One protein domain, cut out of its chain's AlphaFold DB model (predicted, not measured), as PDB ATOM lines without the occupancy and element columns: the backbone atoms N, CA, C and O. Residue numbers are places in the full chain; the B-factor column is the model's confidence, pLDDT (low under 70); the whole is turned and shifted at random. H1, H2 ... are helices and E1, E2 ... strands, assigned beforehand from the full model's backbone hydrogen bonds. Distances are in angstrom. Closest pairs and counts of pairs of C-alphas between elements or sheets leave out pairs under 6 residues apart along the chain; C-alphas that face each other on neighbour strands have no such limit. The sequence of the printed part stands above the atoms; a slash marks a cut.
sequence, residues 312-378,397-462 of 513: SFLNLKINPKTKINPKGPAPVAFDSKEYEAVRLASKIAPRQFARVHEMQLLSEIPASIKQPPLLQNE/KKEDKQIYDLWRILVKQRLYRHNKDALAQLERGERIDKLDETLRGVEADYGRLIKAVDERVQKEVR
ATOM      1  N   SER A 312      13.001  19.930 -38.906       92.44
ATOM      2  CA  SER A 312      13.415  18.639 -39.476       92.44
ATOM      3  C   SER A 312      13.704  17.616 -38.381       92.44
ATOM      4  O   SER A 312      13.392  16.444 -38.538       92.44
ATOM      5  N   PHE A 313      14.245  18.068 -37.246       93.50
ATOM      6  CA  PHE A 313      14.471  17.219 -36.080       93.50
ATOM      7  C   PHE A 313      13.153  16.798 -35.420       93.50
ATOM      8  O   PHE A 313      12.972  15.623 -35.117       93.50
ATOM      9  N   LEU A 314      12.203  17.724 -35.259       92.31
ATOM     10  CA  LEU A 314      10.883  17.427 -34.683       92.31
ATOM     11  C   LEU A 314      10.051  16.462 -35.546       92.31
ATOM     12  O   LEU A 314       9.192  15.750 -35.029       92.31
ATOM     13  N   ASN A 315      10.302  16.419 -36.856       91.62
ATOM     14  CA  ASN A 315       9.628  15.505 -37.778       91.62
ATOM     15  C   ASN A 315      10.150  14.061 -37.706       91.62
ATOM     16  O   ASN A 315       9.479  13.154 -38.203       91.62
ATOM     17  N   LEU A 316      11.296  13.818 -37.058       90.94
ATOM     18  CA  LEU A 316      11.834  12.474 -36.838       90.94
ATOM     19  C   LEU A 316      11.022  11.743 -35.758       90.94
ATOM     20  O   LEU A 316      11.456  11.610 -34.615       90.94
ATOM     21  N   LYS A 317       9.827  11.267 -36.106       89.19
ATOM     22  CA  LYS A 317       8.918  10.563 -35.189       89.19
ATOM     23  C   LYS A 317       8.929   9.060 -35.422       89.19
ATOM     24  O   LYS A 317       9.135   8.582 -36.536       89.19
ATOM     25  N   ILE A 318       8.660   8.302 -34.361       86.88
ATOM     26  CA  ILE A 318       8.490   6.849 -34.458       86.88
ATOM     27  C   ILE A 318       7.214   6.553 -35.252       86.88
ATOM     28  O   ILE A 318       6.132   7.026 -34.909       86.88
ATOM     29  N   ASN A 319       7.321   5.717 -36.287       86.06
ATOM     30  CA  ASN A 319       6.152   5.251 -37.026       86.06
ATOM     31  C   ASN A 319       5.406   4.168 -36.215       86.06
ATOM     32  O   ASN A 319       5.938   3.059 -36.068       86.06
ATOM     33  N   PRO A 320       4.162   4.412 -35.751       82.25
ATOM     34  CA  PRO A 320       3.414   3.463 -34.919       82.25
ATOM     35  C   PRO A 320       3.063   2.161 -35.654       82.25
ATOM     36  O   PRO A 320       2.748   1.155 -35.025       82.25
ATOM     37  N   LYS A 321       3.134   2.138 -36.992       83.56
ATOM     38  CA  LYS A 321       2.852   0.945 -37.809       83.56
ATOM     39  C   LYS A 321       4.019  -0.048 -37.854       83.56
ATOM     40  O   LYS A 321       3.886  -1.119 -38.451       83.56
ATOM     41  N   THR A 322       5.158   0.292 -37.255       84.38
ATOM     42  CA  THR A 322       6.349  -0.561 -37.242       84.38
ATOM     43  C   THR A 322       6.089  -1.829 -36.433       84.38
ATOM     44  O   THR A 322       5.749  -1.780 -35.249       84.38
ATOM     45  N   LYS A 323       6.239  -2.992 -37.079       83.69
ATOM     46  CA  LYS A 323       6.003  -4.295 -36.448       83.69
ATOM     47  C   LYS A 323       7.207  -4.706 -35.606       83.69
ATOM     48  O   LYS A 323       8.324  -4.778 -36.109       83.69
ATOM     49  N   ILE A 324       6.951  -5.049 -34.348       83.94
ATOM     50  CA  ILE A 324       7.946  -5.636 -33.450       83.94
ATOM     51  C   ILE A 324       7.917  -7.154 -33.652       83.94
ATOM     52  O   ILE A 324       6.880  -7.785 -33.448       83.94
ATOM     53  N   ASN A 325       9.040  -7.745 -34.066       84.19
ATOM     54  CA  ASN A 325       9.189  -9.197 -34.151       84.19
ATOM     55  C   ASN A 325       9.925  -9.717 -32.900       84.19
ATOM     56  O   ASN A 325      11.121  -9.460 -32.778       84.19
ATOM     57  N   PRO A 326       9.277 -10.495 -32.011       80.56
ATOM     58  CA  PRO A 326       9.901 -10.987 -30.776       80.56
ATOM     59  C   PRO A 326      11.131 -11.883 -30.980       80.56
ATOM     60  O   PRO A 326      11.925 -12.056 -30.060       80.56
ATOM     61  N   LYS A 327      11.274 -12.497 -32.161       81.00
ATOM     62  CA  LYS A 327      12.384 -13.405 -32.503       81.00
ATOM     63  C   LYS A 327      13.287 -12.850 -33.612       81.00
ATOM     64  O   LYS A 327      14.131 -13.579 -34.124       81.00
ATOM     65  N   GLY A 328      13.070 -11.602 -34.023       80.62
ATOM     66  CA  GLY A 328      13.781 -10.964 -35.129       80.62
ATOM     67  C   GLY A 328      14.779  -9.900 -34.670       80.62
ATOM     68  O   GLY A 328      14.899  -9.633 -33.473       80.62
ATOM     69  N   PRO A 329      15.494  -9.270 -35.618       83.00
ATOM     70  CA  PRO A 329      16.304  -8.099 -35.315       83.00
ATOM     71  C   PRO A 329      15.425  -6.944 -34.819       83.00
ATOM     72  O   PRO A 329      14.235  -6.866 -35.138       83.00
ATOM     73  N   ALA A 330      16.035  -6.027 -34.065       82.94
ATOM     74  CA  ALA A 330      15.377  -4.789 -33.665       82.94
ATOM     75  C   ALA A 330      14.881  -4.024 -34.911       82.94
ATOM     76  O   ALA A 330      15.604  -3.969 -35.914       82.94
ATOM     77  N   PRO A 331      13.663  -3.455 -34.873       83.38
ATOM     78  CA  PRO A 331      13.108  -2.734 -36.004       83.38
ATOM     79  C   PRO A 331      13.937  -1.487 -36.319       83.38
ATOM     80  O   PRO A 331      14.469  -0.827 -35.427       83.38
ATOM     81  N   VAL A 332      14.011  -1.146 -37.603       81.31
ATOM     82  CA  VAL A 332      14.571   0.133 -38.042       81.31
ATOM     83  C   VAL A 332      13.532   1.212 -37.754       81.31
ATOM     84  O   VAL A 332      12.461   1.214 -38.356       81.31
ATOM     85  N   ALA A 333      13.830   2.088 -36.796       75.44
ATOM     86  CA  ALA A 333      12.881   3.097 -36.330       75.44
ATOM     87  C   ALA A 333      12.742   4.295 -37.290       75.44
ATOM     88  O   ALA A 333      11.676   4.907 -37.329       75.44
ATOM     89  N   PHE A 334      13.783   4.605 -38.076       81.75
ATOM     90  CA  PHE A 334      13.864   5.806 -38.922       81.75
ATOM     91  C   PHE A 334      14.561   5.521 -40.257       81.75
ATOM     92  O   PHE A 334      15.371   4.595 -40.351       81.75
ATOM     93  N   ASP A 335      14.301   6.350 -41.273       82.69
ATOM     94  CA  ASP A 335      15.104   6.349 -42.498       82.69
ATOM     95  C   ASP A 335      16.534   6.800 -42.169       82.69
ATOM     96  O   ASP A 335      16.768   7.924 -41.720       82.69
ATOM     97  N   SER A 336      17.507   5.912 -42.390       85.06
ATOM     98  CA  SER A 336      18.909   6.171 -42.056       85.06
ATOM     99  C   SER A 336      19.503   7.352 -42.827       85.06
ATOM    100  O   SER A 336      20.413   7.994 -42.316       85.06
ATOM    101  N   LYS A 337      19.006   7.671 -44.030       89.25
ATOM    102  CA  LYS A 337      19.525   8.793 -44.826       89.25
ATOM    103  C   LYS A 337      19.045  10.134 -44.287       89.25
ATOM    104  O   LYS A 337      19.853  11.044 -44.132       89.25
ATOM    105  N   GLU A 338      17.750  10.251 -43.998       90.31
ATOM    106  CA  GLU A 338      17.172  11.478 -43.438       90.31
ATOM    107  C   GLU A 338      17.721  11.743 -42.033       90.31
ATOM    108  O   GLU A 338      18.149  12.857 -41.733       90.31
ATOM    109  N   TYR A 339      17.811  10.696 -41.209       91.25
ATOM    110  CA  TYR A 339      18.378  10.774 -39.866       91.25
ATOM    111  C   TYR A 339      19.821  11.299 -39.875       91.25
ATOM    112  O   TYR A 339      20.155  12.243 -39.156       91.25
ATOM    113  N   GLU A 340      20.674  10.730 -40.734       91.94
ATOM    114  CA  GLU A 340      22.061  11.178 -40.872       91.94
ATOM    115  C   GLU A 340      22.169  12.585 -41.465       91.94
ATOM    116  O   GLU A 340      23.023  13.357 -41.035       91.94
ATOM    117  N   ALA A 341      21.288  12.967 -42.395       92.94
ATOM    118  CA  ALA A 341      21.270  14.319 -42.946       92.94
ATOM    119  C   ALA A 341      20.962  15.372 -41.867       92.94
ATOM    120  O   ALA A 341      21.681  16.369 -41.761       92.94
ATOM    121  N   VAL A 342      19.949  15.133 -41.022       94.62
ATOM    122  CA  VAL A 342      19.606  16.034 -39.907       94.62
ATOM    123  C   VAL A 342      20.747  16.098 -38.888       94.62
ATOM    124  O   VAL A 342      21.109  17.188 -38.431       94.62
ATOM    125  N   ARG A 343      21.364  14.956 -38.562       94.81
ATOM    126  CA  ARG A 343      22.507  14.901 -37.644       94.81
ATOM    127  C   ARG A 343      23.704  15.693 -38.170       94.81
ATOM    128  O   ARG A 343      24.252  16.519 -37.440       94.81
ATOM    129  N   LEU A 344      24.104  15.456 -39.420       92.69
ATOM    130  CA  LEU A 344      25.231  16.139 -40.062       92.69
ATOM    131  C   LEU A 344      24.990  17.648 -40.157       92.69
ATOM    132  O   LEU A 344      25.894  18.424 -39.858       92.69
ATOM    133  N   ALA A 345      23.765  18.067 -40.488       93.94
ATOM    134  CA  ALA A 345      23.384  19.480 -40.491       93.94
ATOM    135  C   ALA A 345      23.468  20.116 -39.092       93.94
ATOM    136  O   ALA A 345      23.757  21.303 -38.971       93.94
ATOM    137  N   SER A 346      23.251  19.327 -38.038       94.38
ATOM    138  CA  SER A 346      23.327  19.783 -36.646       94.38
ATOM    139  C   SER A 346      24.751  19.768 -36.074       94.38
ATOM    140  O   SER A 346      24.975  20.349 -35.016       94.38
ATOM    141  N   LYS A 347      25.711  19.116 -36.751       95.56
ATOM    142  CA  LYS A 347      27.113  18.924 -36.314       95.56
ATOM    143  C   LYS A 347      27.268  18.248 -34.945       95.56
ATOM    144  O   LYS A 347      28.274  18.429 -34.261       95.56
ATOM    145  N   ILE A 348      26.293  17.432 -34.549       95.06
ATOM    146  CA  ILE A 348      26.316  16.694 -33.280       95.06
ATOM    147  C   ILE A 348      26.852  15.275 -33.515       95.06
ATOM    148  O   ILE A 348      26.528  14.608 -34.506       95.06
ATOM    149  N   ALA A 349      27.680  14.801 -32.583       93.44
ATOM    150  CA  ALA A 349      28.222  13.446 -32.601       93.44
ATOM    151  C   ALA A 349      27.101  12.379 -32.575       93.44
ATOM    152  O   ALA A 349      26.114  12.562 -31.858       93.44
ATOM    153  N   PRO A 350      27.246  11.228 -33.263       92.56
ATOM    154  CA  PRO A 350      26.179  10.225 -33.391       92.56
ATOM    155  C   PRO A 350      25.551   9.765 -32.071       92.56
ATOM    156  O   PRO A 350      24.329   9.747 -31.940       92.56
ATOM    157  N   ARG A 351      26.377   9.446 -31.066       91.81
ATOM    158  CA  ARG A 351      25.893   9.017 -29.743       91.81
ATOM    159  C   ARG A 351      25.078  10.113 -29.054       91.81
ATOM    160  O   ARG A 351      24.045   9.807 -28.472       91.81
ATOM    161  N   GLN A 352      25.546  11.357 -29.125       94.62
ATOM    162  CA  GLN A 352      24.875  12.492 -28.500       94.62
ATOM    163  C   GLN A 352      23.546  12.796 -29.191       94.62
ATOM    164  O   GLN A 352      22.523  12.939 -28.535       94.62
ATOM    165  N   PHE A 353      23.534  12.807 -30.525       95.88
ATOM    166  CA  PHE A 353      22.316  13.039 -31.295       95.88
ATOM    167  C   PHE A 353      21.251  11.972 -31.012       95.88
ATOM    168  O   PHE A 353      20.089  12.311 -30.810       95.88
ATOM    169  N   ALA A 354      21.654  10.699 -30.915       94.00
ATOM    170  CA  ALA A 354      20.753   9.612 -30.540       94.00
ATOM    171  C   ALA A 354      20.142   9.816 -29.147       94.00
ATOM    172  O   ALA A 354      18.927   9.727 -29.009       94.00
ATOM    173  N   ARG A 355      20.953  10.164 -28.136       94.25
ATOM    174  CA  ARG A 355      20.465  10.466 -26.776       94.25
ATOM    175  C   ARG A 355      19.452  11.610 -26.771       94.25
ATOM    176  O   ARG A 355      18.374  11.481 -26.199       94.25
ATOM    177  N   VAL A 356      19.769  12.716 -27.441       95.88
ATOM    178  CA  VAL A 356      18.890  13.893 -27.482       95.88
ATOM    179  C   VAL A 356      17.599  13.619 -28.250       95.88
ATOM    180  O   VAL A 356      16.526  14.085 -27.867       95.88
ATOM    181  N   HIS A 357      17.670  12.808 -29.303       95.12
ATOM    182  CA  HIS A 357      16.487  12.356 -30.022       95.12
ATOM    183  C   HIS A 357      15.615  11.418 -29.183       95.12
ATOM    184  O   HIS A 357      14.401  11.595 -29.147       95.12
ATOM    185  N   GLU A 358      16.217  10.483 -28.444       95.12
ATOM    186  CA  GLU A 358      15.508   9.625 -27.488       95.12
ATOM    187  C   GLU A 358      14.771  10.458 -26.422       95.12
ATOM    188  O   GLU A 358      13.610  10.157 -26.132       95.12
ATOM    189  N   MET A 359      15.387  11.533 -25.908       94.69
ATOM    190  CA  MET A 359      14.739  12.495 -25.001       94.69
ATOM    191  C   MET A 359      13.566  13.225 -25.668       94.69
ATOM    192  O   MET A 359      12.482  13.313 -25.091       94.69
ATOM    193  N   GLN A 360      13.744  13.720 -26.899       94.75
ATOM    194  CA  GLN A 360      12.662  14.380 -27.637       94.75
ATOM    195  C   GLN A 360      11.469  13.437 -27.838       94.75
ATOM    196  O   GLN A 360      10.333  13.824 -27.566       94.75
ATOM    197  N   LEU A 361      11.712  12.193 -28.255       93.12
ATOM    198  CA  LEU A 361      10.664  11.188 -28.441       93.12
ATOM    199  C   LEU A 361       9.951  10.866 -27.127       93.12
ATOM    200  O   LEU A 361       8.724  10.798 -27.104       93.12
ATOM    201  N   LEU A 362      10.697  10.729 -26.024       91.56
ATOM    202  CA  LEU A 362      10.107  10.517 -24.705       91.56
ATOM    203  C   LEU A 362       9.220  11.700 -24.294       91.56
ATOM    204  O   LEU A 362       8.166  11.486 -23.695       91.56
ATOM    205  N   SER A 363       9.599  12.937 -24.631       90.81
ATOM    206  CA  SER A 363       8.804  14.131 -24.301       90.81
ATOM    207  C   SER A 363       7.428  14.159 -24.980       90.81
ATOM    208  O   SER A 363       6.489  14.717 -24.423       90.81
ATOM    209  N   GLU A 364       7.272  13.491 -26.128       88.88
ATOM    210  CA  GLU A 364       5.991  13.391 -26.844       88.88
ATOM    211  C   GLU A 364       5.071  12.284 -26.299       88.88
ATOM    212  O   GLU A 364       3.867  12.293 -26.560       88.88
ATOM    213  N   ILE A 365       5.615  11.330 -25.536       87.94
ATOM    214  CA  ILE A 365       4.849  10.206 -24.988       87.94
ATOM    215  C   ILE A 365       4.042  10.669 -23.757       87.94
ATOM    216  O   ILE A 365       4.615  11.279 -22.844       87.94
ATOM    217  N   PRO A 366       2.734  10.350 -23.667       84.06
ATOM    218  CA  PRO A 366       1.914  10.691 -22.506       84.06
ATOM    219  C   PRO A 366       2.442  10.093 -21.198       84.06
ATOM    220  O   PRO A 366       2.830   8.925 -21.141       84.06
ATOM    221  N   ALA A 367       2.377  10.871 -20.113       77.25
ATOM    222  CA  ALA A 367       2.812  10.430 -18.785       77.25
ATOM    223  C   ALA A 367       2.034   9.213 -18.250       77.25
ATOM    224  O   ALA A 367       2.571   8.460 -17.451       77.25
ATOM    225  N   SER A 368       0.804   8.972 -18.724       74.88
ATOM    226  CA  SER A 368      -0.021   7.820 -18.323       74.88
ATOM    227  C   SER A 368       0.523   6.455 -18.761       74.88
ATOM    228  O   SER A 368       0.028   5.436 -18.286       74.88
ATOM    229  N   ILE A 369       1.493   6.417 -19.679       78.75
ATOM    230  CA  ILE A 369       2.037   5.177 -20.268       78.75
ATOM    231  C   ILE A 369       3.476   4.914 -19.820       78.75
ATOM    232  O   ILE A 369       3.927   3.768 -19.846       78.75
ATOM    233  N   LYS A 370       4.185   5.972 -19.418       77.94
ATOM    234  CA  LYS A 370       5.569   5.915 -18.943       77.94
ATOM    235  C   LYS A 370       5.665   5.102 -17.660       77.94
ATOM    236  O   LYS A 370       4.709   5.041 -16.882       77.94
ATOM    237  N   GLN A 371       6.815   4.475 -17.438       69.38
ATOM    238  CA  GLN A 371       7.046   3.815 -16.159       69.38
ATOM    239  C   GLN A 371       7.273   4.872 -15.073       69.38
ATOM    240  O   GLN A 371       7.894   5.902 -15.344       69.38
ATOM    241  N   PRO A 372       6.763   4.657 -13.847       64.38
ATOM    242  CA  PRO A 372       7.124   5.518 -12.734       64.38
ATOM    243  C   PRO A 372       8.646   5.453 -12.527       64.38
ATOM    244  O   PRO A 372       9.216   4.358 -12.617       64.38
ATOM    245  N   PRO A 373       9.307   6.596 -12.274       63.44
ATOM    246  CA  PRO A 373      10.736   6.614 -11.994       63.44
ATOM    247  C   PRO A 373      11.049   5.747 -10.772       63.44
ATOM    248  O   PRO A 373      10.211   5.593  -9.882       63.44
ATOM    249  N   LEU A 374      12.242   5.159 -10.738       63.00
ATOM    250  CA  LEU A 374      12.747   4.495  -9.540       63.00
ATOM    251  C   LEU A 374      13.329   5.567  -8.610       63.00
ATOM    252  O   LEU A 374      14.114   6.396  -9.057       63.00
ATOM    253  N   LEU A 375      12.909   5.566  -7.352       59.16
ATOM    254  CA  LEU A 375      13.472   6.349  -6.262       59.16
ATOM    255  C   LEU A 375      14.442   5.462  -5.497       59.16
ATOM    256  O   LEU A 375      14.136   4.299  -5.237       59.16
ATOM    257  N   GLN A 376      15.597   6.005  -5.152       55.31
ATOM    258  CA  GLN A 376      16.505   5.355  -4.225       55.31
ATOM    259  C   GLN A 376      16.064   5.725  -2.806       55.31
ATOM    260  O   GLN A 376      15.813   6.892  -2.523       55.31
ATOM    261  N   ASN A 377      15.864   4.726  -1.950       60.00
ATOM    262  CA  ASN A 377      15.589   4.952  -0.532       60.00
ATOM    263  C   ASN A 377      16.913   5.166   0.229       60.00
ATOM    264  O   ASN A 377      17.967   4.809  -0.293       60.00
ATOM    265  N   GLU A 378      16.853   5.634   1.482       55.56
ATOM    266  CA  GLU A 378      18.028   5.847   2.361       55.56
ATOM    267  C   GLU A 378      18.927   4.594   2.503       55.56
ATOM    268  O   GLU A 378      20.132   4.705   2.714       55.56
ATOM    269  N   LYS A 397      -3.921   5.737 -25.513       80.12
ATOM    270  CA  LYS A 397      -4.286   5.109 -26.790       80.12
ATOM    271  C   LYS A 397      -3.393   3.893 -27.042       80.12
ATOM    272  O   LYS A 397      -2.227   3.852 -26.653       80.12
ATOM    273  N   LYS A 398      -3.922   2.897 -27.762       79.94
ATOM    274  CA  LYS A 398      -3.154   1.703 -28.168       79.94
ATOM    275  C   LYS A 398      -1.914   2.066 -29.001       79.94
ATOM    276  O   LYS A 398      -0.897   1.386 -28.905       79.94
ATOM    277  N   GLU A 399      -2.008   3.129 -29.795       82.81
ATOM    278  CA  GLU A 399      -0.906   3.661 -30.604       82.81
ATOM    279  C   GLU A 399       0.217   4.234 -29.732       82.81
ATOM    280  O   GLU A 399       1.379   3.919 -29.963       82.81
ATOM    281  N   ASP A 400      -0.122   4.976 -28.677       83.25
ATOM    282  CA  ASP A 400       0.859   5.571 -27.764       83.25
ATOM    283  C   ASP A 400       1.646   4.490 -27.000       83.25
ATOM    284  O   ASP A 400       2.858   4.601 -26.816       83.25
ATOM    285  N   LYS A 401       0.983   3.383 -26.630       84.81
ATOM    286  CA  LYS A 401       1.650   2.212 -26.037       84.81
ATOM    287  C   LYS A 401       2.631   1.555 -27.013       84.81
ATOM    288  O   LYS A 401       3.748   1.227 -26.631       84.81
ATOM    289  N   GLN A 402       2.232   1.401 -28.277       87.06
ATOM    290  CA  GLN A 402       3.102   0.861 -29.325       87.06
ATOM    291  C   GLN A 402       4.329   1.760 -29.554       87.06
ATOM    292  O   GLN A 402       5.436   1.251 -29.729       87.06
ATOM    293  N   ILE A 403       4.149   3.085 -29.537       88.56
ATOM    294  CA  ILE A 403       5.243   4.062 -29.654       88.56
ATOM    295  C   ILE A 403       6.203   3.938 -28.468       88.56
ATOM    296  O   ILE A 403       7.414   3.899 -28.680       88.56
ATOM    297  N   TYR A 404       5.684   3.812 -27.245       90.00
ATOM    298  CA  TYR A 404       6.510   3.611 -26.055       90.00
ATOM    299  C   TYR A 404       7.309   2.303 -26.119       90.00
ATOM    300  O   TYR A 404       8.514   2.313 -25.888       90.00
ATOM    301  N   ASP A 405       6.701   1.188 -26.534       88.88
ATOM    302  CA  ASP A 405       7.423  -0.079 -26.701       88.88
ATOM    303  C   ASP A 405       8.532   0.013 -27.769       88.88
ATOM    304  O   ASP A 405       9.636  -0.503 -27.573       88.88
ATOM    305  N   LEU A 406       8.281   0.716 -28.881       90.88
ATOM    306  CA  LEU A 406       9.294   0.987 -29.908       90.88
ATOM    307  C   LEU A 406      10.426   1.882 -29.383       90.88
ATOM    308  O   LEU A 406      11.594   1.606 -29.661       90.88
ATOM    309  N   TRP A 407      10.099   2.909 -28.594       92.88
ATOM    310  CA  TRP A 407      11.080   3.773 -27.936       92.88
ATOM    311  C   TRP A 407      11.971   2.976 -26.974       92.88
ATOM    312  O   TRP A 407      13.195   3.065 -27.056       92.88
ATOM    313  N   ARG A 408      11.390   2.095 -26.148       92.25
ATOM    314  CA  ARG A 408      12.156   1.216 -25.248       92.25
ATOM    315  C   ARG A 408      13.136   0.333 -26.021       92.25
ATOM    316  O   ARG A 408      14.271   0.151 -25.585       92.25
ATOM    317  N   ILE A 409      12.728  -0.214 -27.169       91.00
ATOM    318  CA  ILE A 409      13.607  -1.034 -28.018       91.00
ATOM    319  C   ILE A 409      14.741  -0.195 -28.621       91.00
ATOM    320  O   ILE A 409      15.880  -0.663 -28.645       91.00
ATOM    321  N   LEU A 410      14.453   1.031 -29.068       91.94
ATOM    322  CA  LEU A 410      15.450   1.959 -29.608       91.94
ATOM    323  C   LEU A 410      16.549   2.254 -28.574       91.94
ATOM    324  O   LEU A 410      17.731   2.041 -28.852       91.94
ATOM    325  N   VAL A 411      16.157   2.648 -27.360       92.81
ATOM    326  CA  VAL A 411      17.099   2.943 -26.269       92.81
ATOM    327  C   VAL A 411      17.877   1.684 -25.877       92.81
ATOM    328  O   VAL A 411      19.107   1.706 -25.803       92.81
ATOM    329  N   LYS A 412      17.197   0.536 -25.712       92.19
ATOM    330  CA  LYS A 412      17.859  -0.748 -25.411       92.19
ATOM    331  C   LYS A 412      18.864  -1.152 -26.488       92.19
ATOM    332  O   LYS A 412      19.908  -1.704 -26.156       92.19
ATOM    333  N   GLN A 413      18.606  -0.860 -27.763       90.94
ATOM    334  CA  GLN A 413      19.554  -1.130 -28.844       90.94
ATOM    335  C   GLN A 413      20.841  -0.309 -28.686       90.94
ATOM    336  O   GLN A 413      21.938  -0.846 -28.878       90.94
ATOM    337  N   ARG A 414      20.733   0.975 -28.317       91.25
ATOM    338  CA  ARG A 414      21.892   1.831 -28.028       91.25
ATOM    339  C   ARG A 414      22.656   1.335 -26.801       91.25
ATOM    340  O   ARG A 414      23.873   1.170 -26.883       91.25
ATOM    341  N   LEU A 415      21.952   1.057 -25.702       91.25
ATOM    342  CA  LEU A 415      22.546   0.556 -24.457       91.25
ATOM    343  C   LEU A 415      23.248  -0.791 -24.660       91.25
ATOM    344  O   LEU A 415      24.372  -0.971 -24.201       91.25
ATOM    345  N   TYR A 416      22.643  -1.702 -25.425       91.06
ATOM    346  CA  TYR A 416      23.241  -2.992 -25.759       91.06
ATOM    347  C   TYR A 416      24.530  -2.847 -26.572       91.06
ATOM    348  O   TYR A 416      25.513  -3.522 -26.290       91.06
ATOM    349  N   ARG A 417      24.547  -1.966 -27.585       89.94
ATOM    350  CA  ARG A 417      25.757  -1.716 -28.388       89.94
ATOM    351  C   ARG A 417      26.872  -1.095 -27.557       89.94
ATOM    352  O   ARG A 417      28.028  -1.438 -27.766       89.94
ATOM    353  N   HIS A 418      26.524  -0.183 -26.652       88.06
ATOM    354  CA  HIS A 418      27.495   0.492 -25.801       88.06
ATOM    355  C   HIS A 418      28.109  -0.453 -24.766       88.06
ATOM    356  O   HIS A 418      29.319  -0.453 -24.592       88.06
ATOM    357  N   ASN A 419      27.281  -1.293 -24.143       90.06
ATOM    358  CA  ASN A 419      27.688  -2.218 -23.088       90.06
ATOM    359  C   ASN A 419      27.900  -3.645 -23.615       90.06
ATOM    360  O   ASN A 419      27.733  -4.610 -22.872       90.06
ATOM    361  N   LYS A 420      28.222  -3.800 -24.907       89.56
ATOM    362  CA  LYS A 420      28.261  -5.107 -25.578       89.56
ATOM    363  C   LYS A 420      29.198  -6.082 -24.870       89.56
ATOM    364  O   LYS A 420      28.819  -7.232 -24.675       89.56
ATOM    365  N   ASP A 421      30.383  -5.619 -24.489       88.94
ATOM    366  CA  ASP A 421      31.417  -6.472 -23.902       88.94
ATOM    367  C   ASP A 421      31.048  -6.904 -22.477       88.94
ATOM    368  O   ASP A 421      31.148  -8.087 -22.158       88.94
ATOM    369  N   ALA A 422      30.510  -5.989 -21.662       88.88
ATOM    370  CA  ALA A 422      29.999  -6.303 -20.325       88.88
ATOM    371  C   ALA A 422      28.809  -7.277 -20.387       88.88
ATOM    372  O   ALA A 422      28.772  -8.281 -19.683       88.88
ATOM    373  N   LEU A 423      27.854  -7.029 -21.288       88.25
ATOM    374  CA  LEU A 423      26.675  -7.880 -21.459       88.25
ATOM    375  C   LEU A 423      27.015  -9.242 -22.071       88.25
ATOM    376  O   LEU A 423      26.274 -10.198 -21.860       88.25
ATOM    377  N   ALA A 424      28.107  -9.363 -22.832       88.94
ATOM    378  CA  ALA A 424      28.523 -10.634 -23.420       88.94
ATOM    379  C   ALA A 424      28.891 -11.685 -22.360       88.94
ATOM    380  O   ALA A 424      28.739 -12.875 -22.645       88.94
ATOM    381  N   GLN A 425      29.308 -11.251 -21.165       90.56
ATOM    382  CA  GLN A 425      29.689 -12.121 -20.046       90.56
ATOM    383  C   GLN A 425      28.494 -12.653 -19.242       90.56
ATOM    384  O   GLN A 425      28.620 -13.662 -18.561       90.56
ATOM    385  N   LEU A 426      27.329 -12.004 -19.333       90.81
ATOM    386  CA  LEU A 426      26.139 -12.368 -18.557       90.81
ATOM    387  C   LEU A 426      25.302 -13.437 -19.268       90.81
ATOM    388  O   LEU A 426      25.380 -13.591 -20.492       90.81
ATOM    389  N   GLU A 427      24.429 -14.138 -18.550       91.50
ATOM    390  CA  GLU A 427      23.452 -15.038 -19.174       91.50
ATOM    391  C   GLU A 427      22.328 -14.270 -19.884       91.50
ATOM    392  O   GLU A 427      22.062 -13.101 -19.615       91.50
ATOM    393  N   ARG A 428      21.615 -14.915 -20.819       87.44
ATOM    394  CA  ARG A 428      20.578 -14.234 -21.616       87.44
ATOM    395  C   ARG A 428      19.473 -13.599 -20.762       87.44
ATOM    396  O   ARG A 428      19.002 -12.531 -21.138       87.44
ATOM    397  N   GLY A 429      19.034 -14.262 -19.689       89.75
ATOM    398  CA  GLY A 429      18.016 -13.721 -18.778       89.75
ATOM    399  C   GLY A 429      18.521 -12.465 -18.075       89.75
ATOM    400  O   GLY A 429      17.953 -11.392 -18.241       89.75
ATOM    401  N   GLU A 430      19.684 -12.576 -17.440       89.94
ATOM    402  CA  GLU A 430      20.338 -11.481 -16.723       89.94
ATOM    403  C   GLU A 430      20.650 -10.273 -17.620       89.94
ATOM    404  O   GLU A 430      20.434  -9.128 -17.224       89.94
ATOM    405  N   ARG A 431      21.068 -10.497 -18.878       90.06
ATOM    406  CA  ARG A 431      21.232  -9.415 -19.868       90.06
ATOM    407  C   ARG A 431      19.945  -8.619 -20.057       90.06
ATOM    408  O   ARG A 431      20.004  -7.404 -20.220       90.06
ATOM    409  N   ILE A 432      18.799  -9.297 -20.121       88.56
ATOM    410  CA  ILE A 432      17.500  -8.650 -20.337       88.56
ATOM    411  C   ILE A 432      17.120  -7.831 -19.107       88.56
ATOM    412  O   ILE A 432      16.703  -6.682 -19.273       88.56
ATOM    413  N   ASP A 433      17.309  -8.393 -17.914       88.88
ATOM    414  CA  ASP A 433      16.975  -7.739 -16.649       88.88
ATOM    415  C   ASP A 433      17.847  -6.498 -16.430       88.88
ATOM    416  O   ASP A 433      17.320  -5.400 -16.253       88.88
ATOM    417  N   LYS A 434      19.171  -6.620 -16.597       88.75
ATOM    418  CA  LYS A 434      20.108  -5.491 -16.486       88.75
ATOM    419  C   LYS A 434      19.862  -4.397 -17.524       88.75
ATOM    420  O   LYS A 434      20.015  -3.211 -17.228       88.75
ATOM    421  N   LEU A 435      19.457  -4.758 -18.745       90.12
ATOM    422  CA  LEU A 435      19.053  -3.777 -19.759       90.12
ATOM    423  C   LEU A 435      17.741  -3.071 -19.409       90.12
ATOM    424  O   LEU A 435      17.577  -1.913 -19.786       90.12
ATOM    425  N   ASP A 436      16.788  -3.748 -18.763       88.81
ATOM    426  CA  ASP A 436      15.546  -3.110 -18.311       88.81
ATOM    427  C   ASP A 436      15.796  -2.188 -17.114       88.81
ATOM    428  O   ASP A 436      15.298  -1.068 -17.112       88.81
ATOM    429  N   GLU A 437      16.635  -2.608 -16.165       87.56
ATOM    430  CA  GLU A 437      17.094  -1.794 -15.033       87.56
ATOM    431  C   GLU A 437      17.790  -0.514 -15.521       87.56
ATOM    432  O   GLU A 437      17.383   0.594 -15.174       87.56
ATOM    433  N   THR A 438      18.761  -0.652 -16.432       88.81
ATOM    434  CA  THR A 438      19.475   0.501 -17.010       88.81
ATOM    435  C   THR A 438      18.524   1.421 -17.781       88.81
ATOM    436  O   THR A 438      18.646   2.641 -17.716       88.81
ATOM    437  N   LEU A 439      17.558   0.858 -18.517       90.56
ATOM    438  CA  LEU A 439      16.565   1.652 -19.242       90.56
ATOM    439  C   LEU A 439      15.716   2.505 -18.292       90.56
ATOM    440  O   LEU A 439      15.419   3.647 -18.632       90.56
ATOM    441  N   ARG A 440      15.329   1.974 -17.127       86.62
ATOM    442  CA  ARG A 440      14.537   2.720 -16.136       86.62
ATOM    443  C   ARG A 440      15.302   3.916 -15.582       86.62
ATOM    444  O   ARG A 440      14.726   4.997 -15.508       86.62
ATOM    445  N   GLY A 441      16.590   3.738 -15.270       87.00
ATOM    446  CA  GLY A 441      17.466   4.848 -14.879       87.00
ATOM    447  C   GLY A 441      17.530   5.921 -15.969       87.00
ATOM    448  O   GLY A 441      17.256   7.088 -15.714       87.00
ATOM    449  N   VAL A 442      17.739   5.507 -17.225       90.25
ATOM    450  CA  VAL A 442      17.763   6.428 -18.375       90.25
ATOM    451  C   VAL A 442      16.429   7.163 -18.570       90.25
ATOM    452  O   VAL A 442      16.432   8.345 -18.902       90.25
ATOM    453  N   GLU A 443      15.285   6.500 -18.382       89.19
ATOM    454  CA  GLU A 443      13.965   7.142 -18.478       89.19
ATOM    455  C   GLU A 443      13.773   8.213 -17.393       89.19
ATOM    456  O   GLU A 443      13.280   9.303 -17.697       89.19
ATOM    457  N   ALA A 444      14.203   7.932 -16.159       85.75
ATOM    458  CA  ALA A 444      14.164   8.885 -15.052       85.75
ATOM    459  C   ALA A 444      15.083  10.093 -15.309       85.75
ATOM    460  O   ALA A 444      14.627  11.238 -15.227       85.75
ATOM    461  N   ASP A 445      16.329   9.844 -15.721       88.38
ATOM    462  CA  ASP A 445      17.298  10.885 -16.077       88.38
ATOM    463  C   ASP A 445      16.773  11.783 -17.198       88.38
ATOM    464  O   ASP A 445      16.814  13.011 -17.109       88.38
ATOM    465  N   TYR A 446      16.212  11.185 -18.252       92.75
ATOM    466  CA  TYR A 446      15.603  11.938 -19.344       92.75
ATOM    467  C   TYR A 446      14.414  12.766 -18.868       92.75
ATOM    468  O   TYR A 446      14.276  13.912 -19.290       92.75
ATOM    469  N   GLY A 447      13.586  12.239 -17.965       88.19
ATOM    470  CA  GLY A 447      12.508  12.998 -17.335       88.19
ATOM    471  C   GLY A 447      13.011  14.263 -16.630       88.19
ATOM    472  O   GLY A 447      12.469  15.346 -16.867       88.19
ATOM    473  N   ARG A 448      14.082  14.144 -15.832       91.12
ATOM    474  CA  ARG A 448      14.732  15.275 -15.143       91.12
ATOM    475  C   ARG A 448      15.246  16.322 -16.135       91.12
ATOM    476  O   ARG A 448      14.942  17.505 -15.989       91.12
ATOM    477  N   LEU A 449      15.967  15.893 -17.172       91.94
ATOM    478  CA  LEU A 449      16.552  16.786 -18.178       91.94
ATOM    479  C   LEU A 449      15.487  17.493 -19.029       91.94
ATOM    480  O   LEU A 449      15.586  18.696 -19.274       91.94
ATOM    481  N   ILE A 450      14.438  16.777 -19.448       92.19
ATOM    482  CA  ILE A 450      13.320  17.352 -20.212       92.19
ATOM    483  C   ILE A 450      12.621  18.435 -19.387       92.19
ATOM    484  O   ILE A 450      12.386  19.527 -19.905       92.19
ATOM    485  N   LYS A 451      12.346  18.168 -18.103       89.75
ATOM    486  CA  LYS A 451      11.738  19.146 -17.192       89.75
ATOM    487  C   LYS A 451      12.588  20.418 -17.095       89.75
ATOM    488  O   LYS A 451      12.053  21.509 -17.273       89.75
ATOM    489  N   ALA A 452      13.902  20.279 -16.908       89.25
ATOM    490  CA  ALA A 452      14.819  21.417 -16.846       89.25
ATOM    491  C   ALA A 452      14.810  22.260 -18.139       89.25
ATOM    492  O   ALA A 452      14.813  23.494 -18.092       89.25
ATOM    493  N   VAL A 453      14.755  21.613 -19.311       91.31
ATOM    494  CA  VAL A 453      14.636  22.315 -20.601       91.31
ATOM    495  C   VAL A 453      13.297  23.042 -20.715       91.31
ATOM    496  O   VAL A 453      13.268  24.203 -21.122       91.31
ATOM    497  N   ASP A 454      12.193  22.391 -20.355       89.50
ATOM    498  CA  ASP A 454      10.853  22.969 -20.461       89.50
ATOM    499  C   ASP A 454      10.687  24.184 -19.532       89.50
ATOM    500  O   ASP A 454      10.181  25.225 -19.957       89.50
ATOM    501  N   GLU A 455      11.182  24.103 -18.295       88.19
ATOM    502  CA  GLU A 455      11.198  25.218 -17.340       88.19
ATOM    503  C   GLU A 455      12.011  26.405 -17.865       88.19
ATOM    504  O   GLU A 455      11.565  27.557 -17.795       88.19
ATOM    505  N   ARG A 456      13.177  26.136 -18.465       84.88
ATOM    506  CA  ARG A 456      14.011  27.169 -19.084       84.88
ATOM    507  C   ARG A 456      13.295  27.858 -20.242       84.88
ATOM    508  O   ARG A 456      13.254  29.088 -20.280       84.88
ATOM    509  N   VAL A 457      12.705  27.091 -21.158       83.56
ATOM    510  CA  VAL A 457      11.962  27.644 -22.301       83.56
ATOM    511  C   VAL A 457      10.782  28.486 -21.814       83.56
ATOM    512  O   VAL A 457      10.568  29.593 -22.306       83.56
ATOM    513  N   GLN A 458      10.050  28.026 -20.796       83.00
ATOM    514  CA  GLN A 458       8.969  28.811 -20.200       83.00
ATOM    515  C   GLN A 458       9.470  30.121 -19.583       83.00
ATOM    516  O   GLN A 458       8.825  31.158 -19.755       83.00
ATOM    517  N   LYS A 459      10.615  30.108 -18.890       82.94
ATOM    518  CA  LYS A 459      11.227  31.316 -18.316       82.94
ATOM    519  C   LYS A 459      11.639  32.311 -19.404       82.94
ATOM    520  O   LYS A 459      11.380  33.506 -19.260       82.94
ATOM    521  N   GLU A 460      12.217  31.829 -20.502       79.94
ATOM    522  CA  GLU A 460      12.585  32.651 -21.664       79.94
ATOM    523  C   GLU A 460      11.346  33.295 -22.313       79.94
ATOM    524  O   GLU A 460      11.332  34.507 -22.537       79.94
ATOM    525  N   VAL A 461      10.266  32.530 -22.520       79.38
ATOM    526  CA  VAL A 461       8.995  33.041 -23.068       79.38
ATOM    527  C   VAL A 461       8.358  34.080 -22.140       79.38
ATOM    528  O   VAL A 461       7.959  35.150 -22.600       79.38
ATOM    529  N   ARG A 462       8.298  33.817 -20.827       80.69
ATOM    530  CA  ARG A 462       7.772  34.783 -19.843       80.69
ATOM    531  C   ARG A 462       8.590  36.077 -19.834       80.69
ATOM    532  O   ARG A 462       8.013  37.159 -19.783       80.69
TER     533      ARG A 462
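This is residues 312 to 378 and 397 to 462 of the 513 residues of the protein "Histone acetyltransferase type B catalytic subunit" of Rutstroemia sp. NJR-2017a WRK4 (UniProt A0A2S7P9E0). Look for one long helix, H5, crossed on one side by two helices lying side by side and running opposite ways, H2 and H3; beyond that pair, on the side away from H5, lie H1 and the long unnamed stretch of residues 312 to 335. Short H4 is at the turn from H3 into H5, the last residues of H5, 455 to 462, stick out, and the small strand E1 lies on the side of H5 away from H2 and H3. The printed part has 133 residues, with five named helices and one named strand in the order H1, H2, E1, H3, H4, H5, and its class is mostly helix. It is compact, with a radius of gyration of the C-alphas of 16.0 A and spans of 52 by 47 by 33 A.

Start at H1, residues 336 to 346, which is close to but not clearly touching H2, residues 350 to 364: their closest C-alphas, of Arg 343 and Phe 353, are 6.6 A apart, and their lines are about perpendicular at 80 degrees. With residues 358 to 362 alone, H2 touches H3, residues 398 to 418, at a shallow tilt of 21 degrees, opposite ways; the closest C-alphas, of Glu 358 and Val 411, are 7.0 A apart. With residues 359 to 363 alone, H2 touches H5, residues 428 to 462, closest at the C-alphas of Met 359 and Tyr 446, 5.7 A apart; at 73 degrees they are only just about perpendicular. Next look at E1, residues 374 to 376, which pairs with no named strand; its closest C-alpha pair with H5, Leu 374 and Arg 440, is 7.1 A apart. H3 touches H5 with residues 408 to 416 alone, opposite ways at a steep tilt of 69.8 degrees, only just short of about perpendicular; their closest C-alphas, of Lys 412 and Leu 435, are 6.5 A apart. H4, residues 420 to 424, is close to but not clearly touching H5, with the C-alphas of Leu 423 and Arg 431 closest at 5.9 A. H1 is apart from H3 and H5. The helix packing is mostly crossed, only just, with 1 of 3 touching pairs at a shallow tilt. In H1, H2, H3, H4 and H5 every O i to N i+4 pair is within hydrogen-bond range.

Find C-alpha 336 at (18.909, 6.171, -42.056), where H1 begins; it is 15.3 A long, and H2 is 21.5 A. E1 measures 6.6 A. H3 runs 30.8 A from C-alpha 398 at (-3.154, 1.703, -28.168). After H4, 5.9 A, H5 runs 50.7 A to C-alpha 462 at (7.772, 34.783, -19.843).

The two C-alphas farthest apart are those of Glu 427 and Arg 462, at 52.2 A. Residues 379 to 396 are not printed, and C-alphas 378 and 397 are 36.7 A apart across this cut. Of the links printed whole, H2 to E1 is short and the others are tight. Mean pLDDT of the printed part is 86.8; residues 371 to 378 are under 70.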